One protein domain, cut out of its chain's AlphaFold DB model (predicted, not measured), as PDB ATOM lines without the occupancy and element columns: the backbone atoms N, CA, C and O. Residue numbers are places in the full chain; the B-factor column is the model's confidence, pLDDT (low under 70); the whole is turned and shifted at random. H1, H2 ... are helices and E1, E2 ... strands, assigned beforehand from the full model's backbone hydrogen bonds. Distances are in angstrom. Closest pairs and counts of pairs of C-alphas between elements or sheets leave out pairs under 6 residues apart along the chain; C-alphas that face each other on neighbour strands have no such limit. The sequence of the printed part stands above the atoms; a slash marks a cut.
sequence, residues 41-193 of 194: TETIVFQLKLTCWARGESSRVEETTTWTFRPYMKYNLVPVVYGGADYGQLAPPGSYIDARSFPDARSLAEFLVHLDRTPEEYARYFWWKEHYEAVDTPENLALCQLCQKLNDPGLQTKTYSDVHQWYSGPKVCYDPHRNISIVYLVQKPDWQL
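AT A GLANCE: This is residues 41 to 193 of the 194 residues of a protein of Timema poppense (UniProt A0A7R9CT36). A loose body of four helices, H1 to H4, and a two-stranded ladder, E1 and E2, frames the long unnamed stretch of residues 73 to 104; from it a wide loop, residues 142 to 179, sticks out, with H7 and residues 142 to 150 of H6. The 153 printed residues include, in order, H1 H2 H3 H4 H5 E1 H6 H7 E2, the sheet E1 - E2 being antiparallel. The class is mostly helix; the whole is loose, with a radius of gyration of the C-alphas of 18.9 A and spans of 58 by 45 by 28 A.

HOW THE PARTS SIT: Start at H1, residues 41 to 56: its residues 41 to 44 alone touch H3, residues 105 to 117, opposite ways at a shallow tilt of 29 degrees, the closest C-alphas, Thr 41 and Asp 116, being 7.2 A apart. H2, residues 61 to 72, is close to H1 but not clearly touching, the closest C-alphas, Ala 54 and Thr 64, being 7.5 A apart. H3 and H4, residues 119 to 126, only just touch, only at the corner, with 3 pairs of C-alphas within 8 A, closest Leu 115 and Tyr 122 at 5.5 A. H4 and H5, residues 128 to 131, meet only through their link. E1, residues 132 to 136, and E2, residues 183 to 187, are antiparallel; look for N 133 and O 186, 2.8 A apart. The closest C-alphas of H2 and E2, Arg 70 and Val 183, are 5.3 A apart. H6, residues 141 to 150, and H7, residues 163 to 168, are apart. Every O i to N i+4 pair is within hydrogen-bond range in H3, H6 and H7, against 10 of 12 in H1, 2 of 4 in H4 and 2 of 8 in H2, which has 2 of 9 O i to N i+3 pairs; H5 is too short.

IN THESE COORDINATES: Find C-alpha 41 at (63.588, 98.507, 130.483), where H1 begins its 24.1 A; H2 spans 17.8 A, H3 18.6 A and H6 14.0 A. E2 ends at C-alpha 187, (68.585, 93.589, 101.555).

THE WHOLE: The C-alphas of Arg 117 and Ser 161 are farthest apart, 59.8 A; the printed part has no cut. The links H2 to H3, H6 to H7 and H7 to E2 are long. Residues 41 to 68, 84, 137 to 140 and 168 to 182 have pLDDT under 70.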
ATOM      1  N   THR A  41      62.726  98.798 129.328       49.72
ATOM      2  CA  THR A  41      63.588  98.507 130.483       49.72
ATOM      3  C   THR A  41      63.825  97.013 130.717       49.72
ATOM      4  O   THR A  41      64.965  96.620 130.961       49.72
ATOM      5  N   GLU A  42      62.814  96.152 130.582       50.75
ATOM      6  CA  GLU A  42      62.979  94.696 130.722       50.75
ATOM      7  C   GLU A  42      63.823  94.117 129.584       50.75
ATOM      8  O   GLU A  42      64.727  93.310 129.815       50.75
ATOM      9  N   THR A  43      63.588  94.598 128.363       55.06
ATOM     10  CA  THR A  43      64.330  94.186 127.167       55.06
ATOM     11  C   THR A  43      65.803  94.594 127.256       55.06
ATOM     12  O   THR A  43      66.701  93.798 126.981       55.06
ATOM     13  N   ILE A  44      66.068  95.817 127.713       56.94
ATOM     14  CA  ILE A  44      67.407  96.386 127.893       56.94
ATOM     15  C   ILE A  44      68.180  95.658 129.005       56.94
ATOM     16  O   ILE A  44      69.337  95.277 128.814       56.94
ATOM     17  N   VAL A  45      67.547  95.416 130.160       53.00
ATOM     18  CA  VAL A  45      68.167  94.703 131.293       53.00
ATOM     19  C   VAL A  45      68.520  93.264 130.913       53.00
ATOM     20  O   VAL A  45      69.558  92.745 131.334       53.00
ATOM     21  N   PHE A  46      67.691  92.624 130.090       52.44
ATOM     22  CA  PHE A  46      67.938  91.274 129.599       52.44
ATOM     23  C   PHE A  46      69.175  91.203 128.685       52.44
ATOM     24  O   PHE A  46      70.054  90.366 128.903       52.44
ATOM     25  N   GLN A  47      69.303  92.136 127.733       55.19
ATOM     26  CA  GLN A  47      70.452  92.225 126.815       55.19
ATOM     27  C   GLN A  47      71.783  92.459 127.555       55.19
ATOM     28  O   GLN A  47      72.802  91.824 127.256       55.19
ATOM     29  N   LEU A  48      71.776  93.315 128.583       53.66
ATOM     30  CA  LEU A  48      72.964  93.582 129.400       53.66
ATOM     31  C   LEU A  48      73.390  92.358 130.232       53.66
ATOM     32  O   LEU A  48      74.581  92.051 130.299       53.66
ATOM     33  N   LYS A  49      72.438  91.615 130.818       50.62
ATOM     34  CA  LYS A  49      72.731  90.373 131.566       50.62
ATOM     35  C   LYS A  49      73.391  89.305 130.691       50.62
ATOM     36  O   LYS A  49      74.368  88.694 131.119       50.62
ATOM     37  N   LEU A  50      72.892  89.113 129.471       50.53
ATOM     38  CA  LEU A  50      73.435  88.146 128.509       50.53
ATOM     39  C   LEU A  50      74.871  88.483 128.092       50.53
ATOM     40  O   LEU A  50      75.728  87.602 128.028       50.53
ATOM     41  N   THR A  51      75.152  89.768 127.874       47.81
ATOM     42  CA  THR A  51      76.486  90.225 127.464       47.81
ATOM     43  C   THR A  51      77.517  90.071 128.588       47.81
ATOM     44  O   THR A  51      78.651  89.664 128.342       47.81
ATOM     45  N   CYS A  52      77.120  90.323 129.841       45.28
ATOM     46  CA  CYS A  52      77.980  90.102 131.007       45.28
ATOM     47  C   CYS A  52      78.256  88.614 131.271       45.28
ATOM     48  O   CYS A  52      79.384  88.267 131.613       45.28
ATOM     49  N   TRP A  53      77.265  87.736 131.081       41.12
ATOM     50  CA  TRP A  53      77.441  86.287 131.238       41.12
ATOM     51  C   TRP A  53      78.488  85.725 130.260       41.12
ATOM     52  O   TRP A  53      79.350  84.943 130.656       41.12
ATOM     53  N   ALA A  54      78.523  86.228 129.021       47.72
ATOM     54  CA  ALA A  54      79.520  85.830 128.023       47.72
ATOM     55  C   ALA A  54      80.983  86.156 128.410       47.72
ATOM     56  O   ALA A  54      81.913  85.578 127.848       47.72
ATOM     57  N   ARG A  55      81.216  87.057 129.378       46.03
ATOM     58  CA  ARG A  55      82.559  87.457 129.841       46.03
ATOM     59  C   ARG A  55      83.242  86.391 130.715       46.03
ATOM     60  O   ARG A  55      84.448  86.486 130.925       46.03
ATOM     61  N   GLY A  56      82.500  85.403 131.222       45.09
ATOM     62  CA  GLY A  56      83.011  84.413 132.173       45.09
ATOM     63  C   GLY A  56      83.909  83.317 131.584       45.09
ATOM     64  O   GLY A  56      84.713  82.766 132.328       45.09
ATOM     65  N   GLU A  57      83.811  83.000 130.284       41.84
ATOM     66  CA  GLU A  57      84.344  81.715 129.779       41.84
ATOM     67  C   GLU A  57      85.088  81.721 128.430       41.84
ATOM     68  O   GLU A  57      85.519  80.658 127.990       41.84
ATOM     69  N   SER A  58      85.320  82.851 127.750       46.94
ATOM     70  CA  SER A  58      86.006  82.798 126.443       46.94
ATOM     71  C   SER A  58      87.119  83.826 126.273       46.94
ATOM     72  O   SER A  58      86.919  85.033 126.386       46.94
ATOM     73  N   SER A  59      88.300  83.325 125.908       42.19
ATOM     74  CA  SER A  59      89.492  84.087 125.521       42.19
ATOM     75  C   SER A  59      89.383  84.760 124.142       42.19
ATOM     76  O   SER A  59      90.354  85.354 123.677       42.19
ATOM     77  N   ARG A  60      88.216  84.718 123.480       47.44
ATOM     78  CA  ARG A  60      87.946  85.442 122.226       47.44
ATOM     79  C   ARG A  60      86.665  86.264 122.314       47.44
ATOM     80  O   ARG A  60      85.552  85.774 122.111       47.44
ATOM     81  N   VAL A  61      86.861  87.551 122.588       50.03
ATOM     82  CA  VAL A  61      85.799  88.557 122.724       50.03
ATOM     83  C   VAL A  61      85.177  88.920 121.362       50.03
ATOM     84  O   VAL A  61      84.023  89.314 121.321       50.03
ATOM     85  N   GLU A  62      85.881  88.739 120.240       44.75
ATOM     86  CA  GLU A  62      85.374  89.106 118.899       44.75
ATOM     87  C   GLU A  62      84.415  88.075 118.290       44.75
ATOM     88  O   GLU A  62      83.339  88.429 117.799       44.75
ATOM     89  N   GLU A  63      84.766  86.786 118.350       45.78
ATOM     90  CA  GLU A  63      83.911  85.724 117.806       45.78
ATOM     91  C   GLU A  63      82.617  85.620 118.616       45.78
ATOM     92  O   GLU A  63      81.551  85.427 118.039       45.78
ATOM     93  N   THR A  64      82.693  85.844 119.934       50.25
ATOM     94  CA  THR A  64      81.549  85.662 120.832       50.25
ATOM     95  C   THR A  64      80.409  86.635 120.575       50.25
ATOM     96  O   THR A  64      79.242  86.256 120.559       50.25
ATOM     97  N   THR A  65      80.748  87.892 120.318       57.22
ATOM     98  CA  THR A  65      79.743  88.936 120.162       57.22
ATOM     99  C   THR A  65      79.017  88.864 118.818       57.22
ATOM    100  O   THR A  65      77.848  89.225 118.717       57.22
ATOM    101  N   THR A  66      79.676  88.343 117.781       53.75
ATOM    102  CA  THR A  66      79.084  88.244 116.439       53.75
ATOM    103  C   THR A  66      77.963  87.203 116.374       53.75
ATOM    104  O   THR A  66      76.932  87.452 115.743       53.75
ATOM    105  N   TRP A  67      78.134  86.045 117.027       57.94
ATOM    106  CA  TRP A  67      77.127  84.975 117.005       57.94
ATOM    107  C   TRP A  67      75.958  85.221 117.962       57.94
ATOM    108  O   TRP A  67      74.870  84.712 117.705       57.94
ATOM    109  N   THR A  68      76.139  86.020 119.020       64.38
ATOM    110  CA  THR A  68      75.038  86.421 119.911       64.38
ATOM    111  C   THR A  68      74.243  87.598 119.356       64.38
ATOM    112  O   THR A  68      73.025  87.611 119.482       64.38
ATOM    113  N   PHE A  69      74.893  88.561 118.695       75.50
ATOM    114  CA  PHE A  69      74.247  89.771 118.178       75.50
ATOM    115  C   PHE A  69      73.235  89.496 117.057       75.50
ATOM    116  O   PHE A  69      72.097  89.964 117.107       75.50
ATOM    117  N   ARG A  70      73.639  88.725 116.038       75.81
ATOM    118  CA  ARG A  70      72.846  88.509 114.814       75.81
ATOM    119  C   ARG A  70      71.442  87.936 115.084       75.81
ATOM    120  O   ARG A  70      70.494  88.450 114.491       75.81
ATOM    121  N   PRO A  71      71.257  86.945 115.979       77.00
ATOM    122  CA  PRO A  71      69.928  86.471 116.365       77.00
ATOM    123  C   PRO A  71      68.985  87.554 116.896       77.00
ATOM    124  O   PRO A  71      67.791  87.504 116.601       77.00
ATOM    125  N   TYR A  72      69.492  88.556 117.625       77.88
ATOM    126  CA  TYR A  72      68.638  89.601 118.199       77.88
ATOM    127  C   TYR A  72      68.001  90.513 117.153       77.88
ATOM    128  O   TYR A  72      66.912  91.033 117.386       77.88
ATOM    129  N   MET A  73      68.623  90.643 115.978       83.12
ATOM    130  CA  MET A  73      68.101  91.462 114.882       83.12
ATOM    131  C   MET A  73      66.748  90.960 114.353       83.12
ATOM    132  O   MET A  73      66.012  91.718 113.730       83.12
ATOM    133  N   LYS A  74      66.360  89.709 114.626       81.12
ATOM    134  CA  LYS A  74      65.028  89.202 114.261       81.12
ATOM    135  C   LYS A  74      63.895  89.801 115.083       81.12
ATOM    136  O   LYS A  74      62.755  89.832 114.624       81.12
ATOM    137  N   TYR A  75      64.182  90.266 116.292       81.25
ATOM    138  CA  TYR A  75      63.158  90.754 117.204       81.25
ATOM    139  C   TYR A  75      62.893  92.251 116.998       81.25
ATOM    140  O   TYR A  75      63.662  92.979 116.369       81.25
ATOM    141  N   ASN A  76      61.767  92.738 117.517       79.94
ATOM    142  CA  ASN A  76      61.418  94.165 117.527       79.94
ATOM    143  C   ASN A  76      62.047  94.878 118.732       79.94
ATOM    144  O   ASN A  76      61.360  95.510 119.526       79.94
ATOM    145  N   LEU A  77      63.365  94.743 118.873       83.38
ATOM    146  CA  LEU A  77      64.154  95.393 119.915       83.38
ATOM    147  C   LEU A  77      65.426  95.998 119.327       83.38
ATOM    148  O   LEU A  77      65.906  95.537 118.292       83.38
ATOM    149  N   VAL A  78      65.973  97.003 120.005       84.94
ATOM    150  CA  VAL A  78      67.278  97.589 119.678       84.94
ATOM    151  C   VAL A  78      68.354  96.894 120.517       84.94
ATOM    152  O   VAL A  78      68.315  96.999 121.747       84.94
ATOM    153  N   PRO A  79      69.316  96.177 119.910       85.88
ATOM    154  CA  PRO A  79      70.375  95.523 120.668       85.88
ATOM    155  C   PRO A  79      71.313  96.551 121.307       85.88
ATOM    156  O   PRO A  79      71.831  97.443 120.629       85.88
ATOM    157  N   VAL A  80      71.577  96.392 122.604       84.38
ATOM    158  CA  VAL A  80      72.655  97.101 123.307       84.38
ATOM    159  C   VAL A  80      73.855  96.169 123.350       84.38
ATOM    160  O   VAL A  80      73.799  95.109 123.970       84.38
ATOM    161  N   VAL A  81      74.928  96.544 122.665       80.25
ATOM    162  CA  VAL A  81      76.098  95.692 122.461       80.25
ATOM    163  C   VAL A  81      77.293  96.205 123.251       80.25
ATOM    164  O   VAL A  81      77.512  97.406 123.381       80.25
ATOM    165  N   TYR A  82      78.088  95.280 123.777       75.44
ATOM    166  CA  TYR A  82      79.339  95.583 124.460       75.44
ATOM    167  C   TYR A  82      80.344  94.476 124.137       75.44
ATOM    168  O   TYR A  82      80.213  93.344 124.598       75.44
ATOM    169  N   GLY A  83      81.334  94.775 123.298       71.94
ATOM    170  CA  GLY A  83      82.266  93.766 122.789       71.94
ATOM    171  C   GLY A  83      83.302  94.368 121.851       71.94
ATOM    172  O   GLY A  83      83.187  95.531 121.495       71.94
ATOM    173  N   GLY A  84      84.323  93.595 121.479       69.81
ATOM    174  CA  GLY A  84      85.435  94.051 120.632       69.81
ATOM    175  C   GLY A  84      85.138  94.063 119.130       69.81
ATOM    176  O   GLY A  84      85.928  94.611 118.373       69.81
ATOM    177  N   ALA A  85      84.012  93.485 118.709       73.12
ATOM    178  CA  ALA A  85      83.671  93.328 117.302       73.12
ATOM    179  C   ALA A  85      83.444  94.670 116.576       73.12
ATOM    180  O   ALA A  85      83.012  95.666 117.169       73.12
ATOM    181  N   ASP A  86      83.694  94.660 115.267       80.62
ATOM    182  CA  ASP A  86      83.281  95.721 114.352       80.62
ATOM    183  C   ASP A  86      81.832  95.485 113.902       80.62
ATOM    184  O   ASP A  86      81.549  94.797 112.918       80.62
ATOM    185  N   TYR A  87      80.890  96.047 114.661       80.50
ATOM    186  CA  TYR A  87      79.457  95.915 114.394       80.50
ATOM    187  C   TYR A  87      79.011  96.597 113.098       80.50
ATOM    188  O   TYR A  87      77.970  96.222 112.563       80.50
ATOM    189  N   GLY A  88      79.782  97.551 112.557       83.06
ATOM    190  CA  GLY A  88      79.468  98.203 111.282       83.06
ATOM    191  C   GLY A  88      79.509  97.237 110.095       83.06
ATOM    192  O   GLY A  88      78.804  97.437 109.110       83.06
ATOM    193  N   GLN A  89      80.272  96.146 110.213       83.19
ATOM    194  CA  GLN A  89      80.279  95.053 109.234       83.19
ATOM    195  C   GLN A  89      79.136  94.049 109.444       83.19
ATOM    196  O   GLN A  89      78.860  93.222 108.573       83.19
ATOM    197  N   LEU A  90      78.486  94.076 110.611       80.50
ATOM    198  CA  LEU A  90      77.452  93.115 110.991       80.50
ATOM    199  C   LEU A  90      76.040  93.658 110.777       80.50
ATOM    200  O   LEU A  90      75.156  92.885 110.411       80.50
ATOM    201  N   ALA A  91      75.832  94.954 111.012       85.94
ATOM    202  CA  ALA A  91      74.543  95.607 110.865       85.94
ATOM    203  C   ALA A  91      74.668  97.076 110.435       85.94
ATOM    204  O   ALA A  91      75.683  97.717 110.719       85.94
ATOM    205  N   PRO A  92      73.622  97.633 109.790       90.81
ATOM    206  CA  PRO A  92      73.591  99.039 109.412       90.81
ATOM    207  C   PRO A  92      73.845  99.968 110.610       90.81
ATOM    208  O   PRO A  92      73.367  99.694 111.717       90.81
ATOM    209  N   PRO A  93      74.570 101.081 110.429       89.38
ATOM    210  CA  PRO A  93      74.813 102.030 111.510       89.38
ATOM    211  C   PRO A  93      73.493 102.598 112.050       89.38
ATOM    212  O   PRO A  93      72.539 102.832 111.307       89.38
ATOM    213  N   GLY A  94      73.427 102.802 113.367       89.31
ATOM    214  CA  GLY A  94      72.212 103.279 114.035       89.31
ATOM    215  C   GLY A  94      71.102 102.230 114.182       89.31
ATOM    216  O   GLY A  94      69.983 102.596 114.511       89.31
ATOM    217  N   SER A  95      71.390 100.944 113.944       88.94
ATOM    218  CA  SER A  95      70.474  99.825 114.245       88.94
ATOM    219  C   SER A  95      70.707  99.178 115.620       88.94
ATOM    220  O   SER A  95      69.913  98.352 116.064       88.94
ATOM    221  N   TYR A  96      71.793  99.554 116.299       87.94
ATOM    222  CA  TYR A  96      72.221  99.046 117.601       87.94
ATOM    223  C   TYR A  96      72.824 100.183 118.435       87.94
ATOM    224  O   TYR A  96      73.191 101.234 117.901       87.94
ATOM    225  N   ILE A  97      72.959  99.956 119.740       88.44
ATOM    226  CA  ILE A  97      73.594 100.882 120.683       88.44
ATOM    227  C   ILE A  97      74.898 100.246 121.167       88.44
ATOM    228  O   ILE A  97      74.865  99.257 121.894       88.44
ATOM    229  N   ASP A  98      76.051 100.799 120.782       87.38
ATOM    230  CA  ASP A  98      77.345 100.353 121.317       87.38
ATOM    231  C   ASP A  98      77.620 101.035 122.659       87.38
ATOM    232  O   ASP A  98      77.890 102.237 122.723       87.38
ATOM    233  N   ALA A  99      77.588 100.248 123.733       85.12
ATOM    234  CA  ALA A  99      77.832 100.706 125.093       85.12
ATOM    235  C   ALA A  99      79.243 101.296 125.289       85.12
ATOM    236  O   ALA A  99      79.436 102.095 126.202       85.12
ATOM    237  N   ARG A 100      80.221 100.969 124.427       83.44
ATOM    238  CA  ARG A 100      81.568 101.575 124.450       83.44
ATOM    239  C   ARG A 100      81.582 103.031 123.979       83.44
ATOM    240  O   ARG A 100      82.563 103.727 124.216       83.44
ATOM    241  N   SER A 101      80.518 103.486 123.314       89.19
ATOM    242  CA  SER A 101      80.370 104.882 122.884       89.19
ATOM    243  C   SER A 101      80.062 105.827 124.050       89.19
ATOM    244  O   SER A 101      80.102 107.042 123.878       89.19
ATOM    245  N   PHE A 102      79.748 105.281 125.229       88.38
ATOM    246  CA  PHE A 102      79.451 106.039 126.438       88.38
ATOM    247  C   PHE A 102      80.670 106.045 127.367       88.38
ATOM    248  O   PHE A 102      81.380 105.041 127.456       88.38
ATOM    249  N   PRO A 103      80.918 107.150 128.091       89.50
ATOM    250  CA  PRO A 103      82.074 107.255 128.983       89.50
ATOM    251  C   PRO A 103      81.985 106.297 130.179       89.50
ATOM    252  O   PRO A 103      83.009 105.857 130.699       89.50
ATOM    253  N   ASP A 104      80.769 105.969 130.619       85.06
ATOM    254  CA  ASP A 104      80.514 105.109 131.767       85.06
ATOM    255  C   ASP A 104      79.108 104.477 131.712       85.06
ATOM    256  O   ASP A 104      78.239 104.871 130.926       85.06
ATOM    257  N   ALA A 105      78.876 103.486 132.576       81.88
ATOM    258  CA  ALA A 105      77.614 102.750 132.637       81.88
ATOM    259  C   ALA A 105      76.419 103.599 133.109       81.88
ATOM    260  O   ALA A 105      75.283 103.286 132.752       81.88
ATOM    261  N   ARG A 106      76.642 104.662 133.897       82.19
ATOM    262  CA  ARG A 106      75.571 105.574 134.325       82.19
ATOM    263  C   ARG A 106      75.098 106.409 133.142       82.19
ATOM    264  O   ARG A 106      73.897 106.477 132.922       82.19
ATOM    265  N   SER A 107      76.022 106.947 132.351       89.12
ATOM    266  CA  SER A 107      75.713 107.688 131.126       89.12
ATOM    267  C   SER A 107      74.905 106.836 130.137       89.12
ATOM    268  O   SER A 107      73.924 107.304 129.563       89.12
ATOM    269  N   LEU A 108      75.261 105.554 129.988       86.00
ATOM    270  CA  LEU A 108      74.465 104.600 129.210       86.00
ATOM    271  C   LEU A 108      73.064 104.398 129.813       86.00
ATOM    272  O   LEU A 108      72.076 104.429 129.088       86.00
ATOM    273  N   ALA A 109      72.958 104.195 131.127       83.38
ATOM    274  CA  ALA A 109      71.668 104.001 131.786       83.38
ATOM    275  C   ALA A 109      70.749 105.227 131.643       83.38
ATOM    276  O   ALA A 109      69.566 105.072 131.350       83.38
ATOM    277  N   GLU A 110      71.286 106.437 131.797       87.19
ATOM    278  CA  GLU A 110      70.552 107.692 131.601       87.19
ATOM    279  C   GLU A 110      70.049 107.828 130.160       87.19
ATOM    280  O   GLU A 110      68.884 108.165 129.944       87.19
ATOM    281  N   PHE A 111      70.885 107.484 129.179       89.12
ATOM    282  CA  PHE A 111      70.493 107.458 127.772       89.12
ATOM    283  C   PHE A 111      69.370 106.451 127.488       89.12
ATOM    284  O   PHE A 111      68.412 106.759 126.783       89.12
ATOM    285  N   LEU A 112      69.449 105.256 128.070       85.38
ATOM    286  CA  LEU A 112      68.433 104.218 127.904       85.38
ATOM    287  C   LEU A 112      67.097 104.612 128.552       85.38
ATOM    288  O   LEU A 112      66.041 104.356 127.981       85.38
ATOM    289  N   VAL A 113      67.133 105.297 129.700       84.88
ATOM    290  CA  VAL A 113      65.938 105.886 130.331       84.88
ATOM    291  C   VAL A 113      65.356 107.019 129.483       84.88
ATOM    292  O   VAL A 113      64.136 107.169 129.415       84.88
ATOM    293  N   HIS A 114      66.197 107.824 128.831       87.44
ATOM    294  CA  HIS A 114      65.741 108.849 127.890       87.44
ATOM    295  C   HIS A 114      65.024 108.226 126.686       87.44
ATOM    296  O   HIS A 114      63.913 108.649 126.368       87.44
ATOM    297  N   LEU A 115      65.593 107.178 126.080       85.62
ATOM    298  CA  LEU A 115      64.960 106.452 124.971       85.62
ATOM    299  C   LEU A 115      63.632 105.796 125.366       85.62
ATOM    300  O   LEU A 115      62.683 105.837 124.591       85.62
ATOM    301  N   ASP A 116      63.531 105.247 126.580       82.19
ATOM    302  CA  ASP A 116      62.274 104.686 127.102       82.19
ATOM    303  C   ASP A 116      61.156 105.741 127.202       82.19
ATOM    304  O   ASP A 116      59.978 105.444 127.018       82.19
ATOM    305  N   ARG A 117      61.529 107.006 127.428       83.44
ATOM    306  CA  ARG A 117      60.602 108.142 127.535       83.44
ATOM    307  C   ARG A 117      60.348 108.869 126.217       83.44
ATOM    308  O   ARG A 117      59.492 109.752 126.192       83.44
ATOM    309  N   THR A 118      61.071 108.533 125.150       85.88
ATOM    310  CA  THR A 118      60.990 109.195 123.838       85.88
ATOM    311  C   THR A 118      60.763 108.165 122.723       85.88
ATOM    312  O   THR A 118      61.693 107.796 121.997       85.88
ATOM    313  N   PRO A 119      59.517 107.677 122.555       83.62
ATOM    314  CA  PRO A 119      59.194 106.636 121.579       83.62
ATOM    315  C   PRO A 119      59.613 106.981 120.146       83.62
ATOM    316  O   PRO A 119      60.006 106.095 119.392       83.62
ATOM    317  N   GLU A 120      59.572 108.259 119.771       86.56
ATOM    318  CA  GLU A 120      59.967 108.739 118.447       86.56
ATOM    319  C   GLU A 120      61.469 108.557 118.203       86.56
ATOM    320  O   GLU A 120      61.874 108.156 117.112       86.56
ATOM    321  N   GLU A 121      62.311 108.815 119.208       87.56
ATOM    322  CA  GLU A 121      63.756 108.595 119.104       87.56
ATOM    323  C   GLU A 121      64.089 107.104 119.082       87.56
ATOM    324  O   GLU A 121      64.920 106.675 118.279       87.56
ATOM    325  N   TYR A 122      63.400 106.303 119.899       82.88
ATOM    326  CA  TYR A 122      63.554 104.851 119.888       82.88
ATOM    327  C   TYR A 122      63.138 104.243 118.537       82.88
ATOM    328  O   TYR A 122      63.846 103.395 117.991       82.88
ATOM    329  N   ALA A 123      62.044 104.726 117.937       87.62
ATOM    330  CA  ALA A 123      61.555 104.259 116.642       87.62
ATOM    331  C   ALA A 123      62.577 104.456 115.508       87.62
ATOM    332  O   ALA A 123      62.660 103.629 114.598       87.62
ATOM    333  N   ARG A 124      63.417 105.500 115.580       89.88
ATOM    334  CA  ARG A 124      64.445 105.771 114.561       89.88
ATOM    335  C   ARG A 124      65.475 104.653 114.430       89.88
ATOM    336  O   ARG A 124      66.038 104.507 113.351       89.88
ATOM    337  N   TYR A 125      65.694 103.838 115.461       88.56
ATOM    338  CA  TYR A 125      66.611 102.692 115.393       88.56
ATOM    339  C   TYR A 125      66.104 101.547 114.507       88.56
ATOM    340  O   TYR A 125      66.868 100.638 114.183       88.56
ATOM    341  N   PHE A 126      64.837 101.578 114.086       90.88
ATOM    342  CA  PHE A 126      64.229 100.549 113.239       90.88
ATOM    343  C   PHE A 126      64.197 100.903 111.751       90.88
ATOM    344  O   PHE A 126      63.687 100.102 110.972       90.88
ATOM    345  N   TRP A 127      64.779 102.036 111.337       92.75
ATOM    346  CA  TRP A 127      64.804 102.488 109.934       92.75
ATOM    347  C   TRP A 127      65.261 101.390 108.958       92.75
ATOM    348  O   TRP A 127      64.722 101.217 107.870       92.75
ATOM    349  N   TRP A 128      66.238 100.582 109.374       91.75
ATOM    350  CA  TRP A 128      66.817  99.523 108.555       91.75
ATOM    351  C   TRP A 128      65.819  98.403 108.236       91.75
ATOM    352  O   TRP A 128      66.004  97.706 107.241       91.75
ATOM    353  N   LYS A 129      64.752  98.221 109.026       89.38
ATOM    354  CA  LYS A 129      63.735  97.187 108.777       89.38
ATOM    355  C   LYS A 129      62.914  97.456 107.519       89.38
ATOM    356  O   LYS A 129      62.306  96.530 106.986       89.38
ATOM    357  N   GLU A 130      62.909  98.687 107.018       89.81
ATOM    358  CA  GLU A 130      62.308  99.020 105.724       89.81
ATOM    359  C   GLU A 130      63.137  98.449 104.569       89.81
ATOM    360  O   GLU A 130      62.573  97.980 103.588       89.81
ATOM    361  N   HIS A 131      64.462  98.388 104.722       90.19
ATOM    362  CA  HIS A 131      65.393  98.014 103.654       90.19
ATOM    363  C   HIS A 131      65.976  96.606 103.773       90.19
ATOM    364  O   HIS A 131      66.445  96.056 102.779       90.19
ATOM    365  N   TYR A 132      65.977  96.023 104.969       89.62
ATOM    366  CA  TYR A 132      66.615  94.741 105.248       89.62
ATOM    367  C   TYR A 132      65.677  93.797 105.995       89.62
ATOM    368  O   TYR A 132      64.758  94.212 106.704       89.62
ATOM    369  N   GLU A 133      65.953  92.508 105.866       87.56
ATOM    370  CA  GLU A 133      65.289  91.430 106.584       87.56
ATOM    371  C   GLU A 133      66.324  90.559 107.306       87.56
ATOM    372  O   GLU A 133      67.380  90.239 106.755       87.56
ATOM    373  N   ALA A 134      66.025  90.191 108.553       86.00
ATOM    374  CA  ALA A 134      66.837  89.273 109.340       86.00
ATOM    375  C   ALA A 134      66.369  87.834 109.094       86.00
ATOM    376  O   ALA A 134      65.363  87.395 109.650       86.00
ATOM    377  N   VAL A 135      67.115  87.093 108.283       81.56
ATOM    378  CA  VAL A 135      66.777  85.726 107.878       81.56
ATOM    379  C   VAL A 135      67.729  84.724 108.523       81.56
ATOM    380  O   VAL A 135      68.925  84.990 108.675       81.56
ATOM    381  N   ASP A 136      67.205  83.564 108.925       75.75
ATOM    382  CA  ASP A 136      68.062  82.397 109.157       75.75
ATOM    383  C   ASP A 136      68.839  82.080 107.891       75.75
ATOM    384  O   ASP A 136      68.327  82.345 106.804       75.75
ATOM    385  N   THR A 137      70.053  81.536 108.055       67.81
ATOM    386  CA  THR A 137      70.934  81.038 106.988       67.81
ATOM    387  C   THR A 137      70.102  80.643 105.771       67.81
ATOM    388  O   THR A 137      69.481  79.578 105.802       67.81
ATOM    389  N   PRO A 138      70.015  81.502 104.735       60.41
ATOM    390  CA  PRO A 138      69.158  81.193 103.609       60.41
ATOM    391  C   PRO A 138      69.682  79.902 103.014       60.41
ATOM    392  O   PRO A 138      70.901  79.772 102.820       60.41
ATOM    393  N   GLU A 139      68.793  78.943 102.767       59.16
ATOM    394  CA  GLU A 139      69.176  77.717 102.084       59.16
ATOM    395  C   GLU A 139      69.939  78.127 100.818       59.16
ATOM    396  O   GLU A 139      69.425  78.858  99.971       59.16
ATOM    397  N   ASN A 140      71.202  77.705 100.726       65.81
ATOM    398  CA  ASN A 140      72.127  77.984  99.622       65.81
ATOM    399  C   ASN A 140      72.852  79.346  99.596       65.81
ATOM    400  O   ASN A 140      73.650  79.532  98.681       65.81
ATOM    401  N   LEU A 141      72.717  80.262 100.571       70.62
ATOM    402  CA  LEU A 141      73.459  81.547 100.537       70.62
ATOM    403  C   LEU A 141      74.977  81.340 100.407       70.62
ATOM    404  O   LEU A 141      75.630  81.980  99.583       70.62
ATOM    405  N   ALA A 142      75.529  80.403 101.179       70.50
ATOM    406  CA  ALA A 142      76.947  80.059 101.118       70.50
ATOM    407  C   ALA A 142      77.351  79.512  99.737       70.50
ATOM    408  O   ALA A 142      78.416  79.849  99.221       70.50
ATOM    409  N   LEU A 143      76.484  78.711  99.107       79.12
ATOM    410  CA  LEU A 143      76.716  78.156  97.772       79.12
ATOM    411  C   LEU A 143      76.603  79.229  96.684       79.12
ATOM    412  O   LEU A 143      77.408  79.236  95.757       79.12
ATOM    413  N   CYS A 144      75.665  80.169  96.805       78.12
ATOM    414  CA  CYS A 144      75.532  81.301  95.891       78.12
ATOM    415  C   CYS A 144      76.742  82.235  95.977       78.12
ATOM    416  O   CYS A 144      77.308  82.591  94.945       78.12
ATOM    417  N   GLN A 145      77.191  82.578  97.188       79.75
ATOM    418  CA  GLN A 145      78.397  83.388  97.391       79.75
ATOM    419  C   GLN A 145      79.648  82.683  96.858       79.75
ATOM    420  O   GLN A 145      80.502  83.320  96.237       79.75
ATOM    421  N   LEU A 146      79.749  81.366  97.064       82.31
ATOM    422  CA  LEU A 146      80.814  80.555  96.487       82.31
ATOM    423  C   LEU A 146      80.759  80.587  94.956       82.31
ATOM    424  O   LEU A 146      81.771  80.862  94.323       82.31
ATOM    425  N   CYS A 147      79.585  80.364  94.363       85.62
ATOM    426  CA  CYS A 147      79.380  80.400  92.917       85.62
ATOM    427  C   CYS A 147      79.761  81.763  92.325       85.62
ATOM    428  O   CYS A 147      80.486  81.819  91.334       85.62
ATOM    429  N   GLN A 148      79.348  82.862  92.958       88.31
ATOM    430  CA  GLN A 148      79.701  84.210  92.522       88.31
ATOM    431  C   GLN A 148      81.217  84.429  92.547       88.31
ATOM    432  O   GLN A 148      81.773  84.920  91.572       88.31
ATOM    433  N   LYS A 149      81.897  84.014  93.624       85.88
ATOM    434  CA  LYS A 149      83.363  84.104  93.724       85.88
ATOM    435  C   LYS A 149      84.075  83.220  92.700       85.88
ATOM    436  O   LYS A 149      85.081  83.640  92.147       85.88
ATOM    437  N   LEU A 150      83.568  82.015  92.435       86.69
ATOM    438  CA  LEU A 150      84.147  81.103  91.442       86.69
ATOM    439  C   LEU A 150      84.038  81.638  90.009       86.69
ATOM    440  O   LEU A 150      84.886  81.318  89.183       86.69
ATOM    441  N   ASN A 151      83.009  82.438  89.724       90.81
ATOM    442  CA  ASN A 151      82.773  83.025  88.407       90.81
ATOM    443  C   ASN A 151      83.268  84.477  88.284       90.81
ATOM    444  O   ASN A 151      83.050  85.098  87.246       90.81
ATOM    445  N   ASP A 152      83.918  85.031  89.310       91.12
ATOM    446  CA  ASP A 152      84.496  86.374  89.258       91.12
ATOM    447  C   ASP A 152      85.845  86.337  88.509       91.12
ATOM    448  O   ASP A 152      86.822  85.795  89.037       91.12
ATOM    449  N   PRO A 153      85.945  86.922  87.297       86.44
ATOM    450  CA  PRO A 153      87.179  86.909  86.513       86.44
ATOM    451  C   PRO A 153      88.298  87.755  87.141       86.44
ATOM    452  O   PRO A 153      89.457  87.622  86.748       86.44
ATOM    453  N   GLY A 154      87.976  88.634  88.098       89.06
ATOM    454  CA  GLY A 154      88.944  89.426  88.853       89.06
ATOM    455  C   GLY A 154      89.552  88.679  90.042       89.06
ATOM    456  O   GLY A 154      90.520  89.162  90.640       89.06
ATOM    457  N   LEU A 155      89.017  87.506  90.400       86.12
ATOM    458  CA  LEU A 155      89.493  86.749  91.546       86.12
ATOM    459  C   LEU A 155      90.782  85.991  91.205       86.12
ATOM    460  O   LEU A 155      90.808  85.070  90.392       86.12
ATOM    461  N   GLN A 156      91.873  86.361  91.874       84.62
ATOM    462  CA  GLN A 156      93.166  85.697  91.713       84.62
ATOM    463  C   GLN A 156      93.105  84.247  92.209       84.62
ATOM    464  O   GLN A 156      92.677  83.982  93.338       84.62
ATOM    465  N   THR A 157      93.589  83.309  91.393       83.00
ATOM    466  CA  THR A 157      93.692  81.900  91.781       83.00
ATOM    467  C   THR A 157      94.673  81.747  92.943       83.00
ATOM    468  O   THR A 157      95.829  82.160  92.857       83.00
ATOM    469  N   LYS A 158      94.220  81.132  94.039       84.06
ATOM    470  CA  LYS A 158      95.070  80.745  95.171       84.06
ATOM    471  C   LYS A 158      95.171  79.228  95.227       84.06
ATOM    472  O   LYS A 158      94.153  78.543  95.191       84.06
ATOM    473  N   THR A 159      96.389  78.714  95.350       87.19
ATOM    474  CA  THR A 159      96.653  77.280  95.495       87.19
ATOM    475  C   THR A 159      97.275  77.025  96.856       87.19
ATOM    476  O   THR A 159      98.232  77.695  97.241       87.19
ATOM    477  N   TYR A 160      96.723  76.058  97.582       85.00
ATOM    478  CA  TYR A 160      97.224  75.629  98.882       85.00
ATOM    479  C   TYR A 160      97.762  74.207  98.743       85.00
ATOM    480  O   TYR A 160      97.099  73.353  98.159       85.00
ATOM    481  N   SER A 161      98.964  73.959  99.259       87.75
ATOM    482  CA  SER A 161      99.589  72.629  99.240       87.75
ATOM    483  C   SER A 161      98.905  71.644 100.187       87.75
ATOM    484  O   SER A 161      98.930  70.443  99.946       87.75
ATOM    485  N   ASP A 162      98.289  72.157 101.251       85.50
ATOM    486  CA  ASP A 162      97.541  71.383 102.231       85.50
ATOM    487  C   ASP A 162      96.242  72.126 102.571       85.50
ATOM    488  O   ASP A 162      96.237  73.172 103.228       85.50
ATOM    489  N   VAL A 163      95.127  71.584 102.079       83.38
ATOM    490  CA  VAL A 163      93.787  72.139 102.309       83.38
ATOM    491  C   VAL A 163      93.381  72.000 103.776       83.38
ATOM    492  O   VAL A 163      92.731  72.898 104.309       83.38
ATOM    493  N   HIS A 164      93.784  70.919 104.454       77.56
ATOM    494  CA  HIS A 164      93.475  70.711 105.866       77.56
ATOM    495  C   HIS A 164      94.214  71.715 106.742       77.56
ATOM    496  O   HIS A 164      93.604  72.299 107.636       77.56
ATOM    497  N   GLN A 165      95.493  71.964 106.471       81.31
ATOM    498  CA  GLN A 165      96.265  72.983 107.176       81.31
ATOM    499  C   GLN A 165      95.695  74.388 106.938       81.31
ATOM    500  O   GLN A 165      95.585  75.173 107.880       81.31
ATOM    501  N   TRP A 166      95.306  74.697 105.699       77.88
ATOM    502  CA  TRP A 166      94.692  75.977 105.350       77.88
ATOM    503  C   TRP A 166      93.340  76.195 106.045       77.88
ATOM    504  O   TRP A 166      93.116  77.262 106.613       77.88
ATOM    505  N   TYR A 167      92.456  75.194 106.026       72.50
ATOM    506  CA  TYR A 167      91.100  75.308 106.569       72.50
ATOM    507  C   TYR A 167      91.065  75.265 108.101       72.50
ATOM    508  O   TYR A 167      90.293  75.987 108.726       72.50
ATOM    509  N   SER A 168      91.894  74.419 108.717       67.44
ATOM    510  CA  SER A 168      91.817  74.160 110.162       67.44
ATOM    511  C   SER A 168      92.559  75.204 111.000       67.44
ATOM    512  O   SER A 168      92.296  75.320 112.197       67.44
ATOM    513  N   GLY A 169      93.498  75.944 110.395       64.75
ATOM    514  CA  GLY A 169      94.371  76.875 111.110       64.75
ATOM    515  C   GLY A 169      95.165  76.207 112.253       64.75
ATOM    516  O   GLY A 169      95.205  74.977 112.370       64.75
ATOM    517  N   PRO A 170      95.837  76.981 113.126       58.97
ATOM    518  CA  PRO A 170      96.352  76.445 114.386       58.97
ATOM    519  C   PRO A 170      95.177  75.937 115.231       58.97
ATOM    520  O   PRO A 170      94.192  76.654 115.360       58.97
ATOM    521  N   LYS A 171      95.290  74.723 115.795       55.62
ATOM    522  CA  LYS A 171      94.233  74.009 116.543       55.62
ATOM    523  C   LYS A 171      93.417  74.944 117.444       55.62
ATOM    524  O   LYS A 171      93.815  75.237 118.570       55.62
ATOM    525  N   VAL A 172      92.264  75.385 116.952       57.34
ATOM    526  CA  VAL A 172      91.250  76.060 117.756       57.34
ATOM    527  C   VAL A 172      90.300  74.979 118.251       57.34
ATOM    528  O   VAL A 172      89.875  74.131 117.468       57.34
ATOM    529  N   CYS A 173      89.991  74.972 119.545       53.16
ATOM    530  CA  CYS A 173      88.971  74.085 120.091       53.16
ATOM    531  C   CYS A 173      87.633  74.386 119.401       53.16
ATOM    532  O   CYS A 173      87.045  75.443 119.621       53.16
ATOM    533  N   TYR A 174      87.184  73.472 118.545       47.53
ATOM    534  CA  TYR A 174      85.864  73.515 117.935       47.53
ATOM    535  C   TYR A 174      84.905  72.756 118.845       47.53
ATOM    536  O   TYR A 174      85.133  71.578 119.121       47.53
ATOM    537  N   ASP A 175      83.869  73.432 119.333       48.56
ATOM    538  CA  ASP A 175      82.754  72.794 120.027       48.56
ATOM    539  C   ASP A 175      81.711  72.363 118.978       48.56
ATOM    540  O   ASP A 175      81.022  73.221 118.415       48.56
ATOM    541  N   PRO A 176      81.590  71.055 118.682       46.62
ATOM    542  CA  PRO A 176      80.677  70.547 117.666       46.62
ATOM    543  C   PRO A 176      79.200  70.579 118.089       46.62
ATOM    544  O   PRO A 176      78.344  70.266 117.265       46.62
ATOM    545  N   HIS A 177      78.878  70.954 119.332       47.91
ATOM    546  CA  HIS A 177      77.501  70.983 119.836       47.91
ATOM    547  C   HIS A 177      76.808  72.342 119.700       47.91
ATOM    548  O   HIS A 177      75.634  72.469 120.058       47.91
ATOM    549  N   ARG A 178      77.470  73.364 119.145       52.53
ATOM    550  CA  ARG A 178      76.796  74.636 118.875       52.53
ATOM    551  C   ARG A 178      75.988  74.546 117.589       52.53
ATOM    552  O   ARG A 178      76.507  74.739 116.492       52.53
ATOM    553  N   ASN A 179      74.690  74.310 117.735       45.22
ATOM    554  CA  ASN A 179      73.726  74.532 116.666       45.22
ATOM    555  C   ASN A 179      73.560  76.056 116.483       45.22
ATOM    556  O   ASN A 179      72.660  76.675 117.048       45.22
ATOM    557  N   ILE A 180      74.513  76.689 115.794       53.56
ATOM    558  CA  ILE A 180      74.500  78.133 115.543       53.56
ATOM    559  C   ILE A 180      73.594  78.380 114.342       53.56
ATOM    560  O   ILE A 180      74.014  78.225 113.197       53.56
ATOM    561  N   SER A 181      72.356  78.802 114.590       54.06
ATOM    562  CA  SER A 181      71.563  79.451 113.548       54.06
ATOM    563  C   SER A 181      72.231  80.781 113.206       54.06
ATOM    564  O   SER A 181      72.165  81.740 113.980       54.06
ATOM    565  N   ILE A 182      72.931  80.838 112.071       66.50
ATOM    566  CA  ILE A 182      73.570  82.073 111.620       66.50
ATOM    567  C   ILE A 182      72.490  82.954 110.997       66.50
ATOM    568  O   ILE A 182      71.881  82.597 109.991       66.50
ATOM    569  N   VAL A 183      72.252  84.116 111.601       75.12
ATOM    570  CA  VAL A 183      71.288  85.097 111.092       75.12
ATOM    571  C   VAL A 183      71.995  86.119 110.205       75.12
ATOM    572  O   VAL A 183      73.050  86.660 110.555       75.12
ATOM    573  N   TYR A 184      71.405  86.396 109.047       77.88
ATOM    574  CA  TYR A 184      71.903  87.362 108.072       77.88
ATOM    575  C   TYR A 184      70.919  88.511 107.909       77.88
ATOM    576  O   TYR A 184      69.712  88.295 107.894       77.88
ATOM    577  N   LEU A 185      71.451  89.723 107.751       82.81
ATOM    578  CA  LEU A 185      70.689  90.861 107.256       82.81
ATOM    579  C   LEU A 185      70.814  90.873 105.738       82.81
ATOM    580  O   LEU A 185      71.899  91.100 105.202       82.81
ATOM    581  N   VAL A 186      69.713  90.576 105.062       84.81
ATOM    582  CA  VAL A 186      69.629  90.554 103.603       84.81
ATOM    583  C   VAL A 186      68.837  91.773 103.161       84.81
ATOM    584  O   VAL A 186      67.832  92.117 103.777       84.81
ATOM    585  N   GLN A 187      69.310  92.460 102.123       86.88
ATOM    586  CA  GLN A 187      68.585  93.589 101.555       86.88
ATOM    587  C   GLN A 187      67.301  93.087 100.895       86.88
ATOM    588  O   GLN A 187      67.327  92.121 100.127       86.88
ATOM    589  N   LYS A 188      66.184  93.741 101.202       85.12
ATOM    590  CA  LYS A 188      64.899  93.436 100.588       85.12
ATOM    591  C   LYS A 188      64.941  93.771  99.093       85.12
ATOM    592  O   LYS A 188      65.531  94.785  98.717       85.12
ATOM    593  N   PRO A 189      64.331  92.941  98.236       84.69
ATOM    594  CA  PRO A 189      64.176  93.246  96.825       84.69
ATOM    595  C   PRO A 189      63.273  94.469  96.611       84.69
ATOM    596  O   PRO A 189      62.375  94.736  97.407       84.69
ATOM    597  N   ASP A 190      63.462  95.159  95.485       84.00
ATOM    598  CA  ASP A 190      62.821  96.449  95.184       84.00
ATOM    599  C   ASP A 190      61.285  96.443  95.296       84.00
ATOM    600  O   ASP A 190      60.682  97.446  95.667       84.00
ATOM    601  N   TRP A 191      60.629  95.308  95.039       78.75
ATOM    602  CA  TRP A 191      59.169  95.175  95.136       78.75
ATOM    603  C   TRP A 191      58.628  95.154  96.578       78.75
ATOM    604  O   TRP A 191      57.419  95.247  96.767       78.75
ATOM    605  N   GLN A 192      59.497  95.028  97.584       76.25
ATOM    606  CA  GLN A 192      59.151  95.140  99.007       76.25
ATOM    607  C   GLN A 192      59.477  96.520  99.600       76.25
ATOM    608  O   GLN A 192      59.237  96.725 100.787       76.25
ATOM    609  N   LEU A 193      60.035  97.443  98.807       74.69
ATOM    610  CA  LEU A 193      60.473  98.778  99.241       74.69
ATOM    611  C   LEU A 193      59.455  99.893  98.903       74.69
ATOM    612  O   LEU A 193      59.834 101.062  98.873       74.69
TER     613      LEU A 193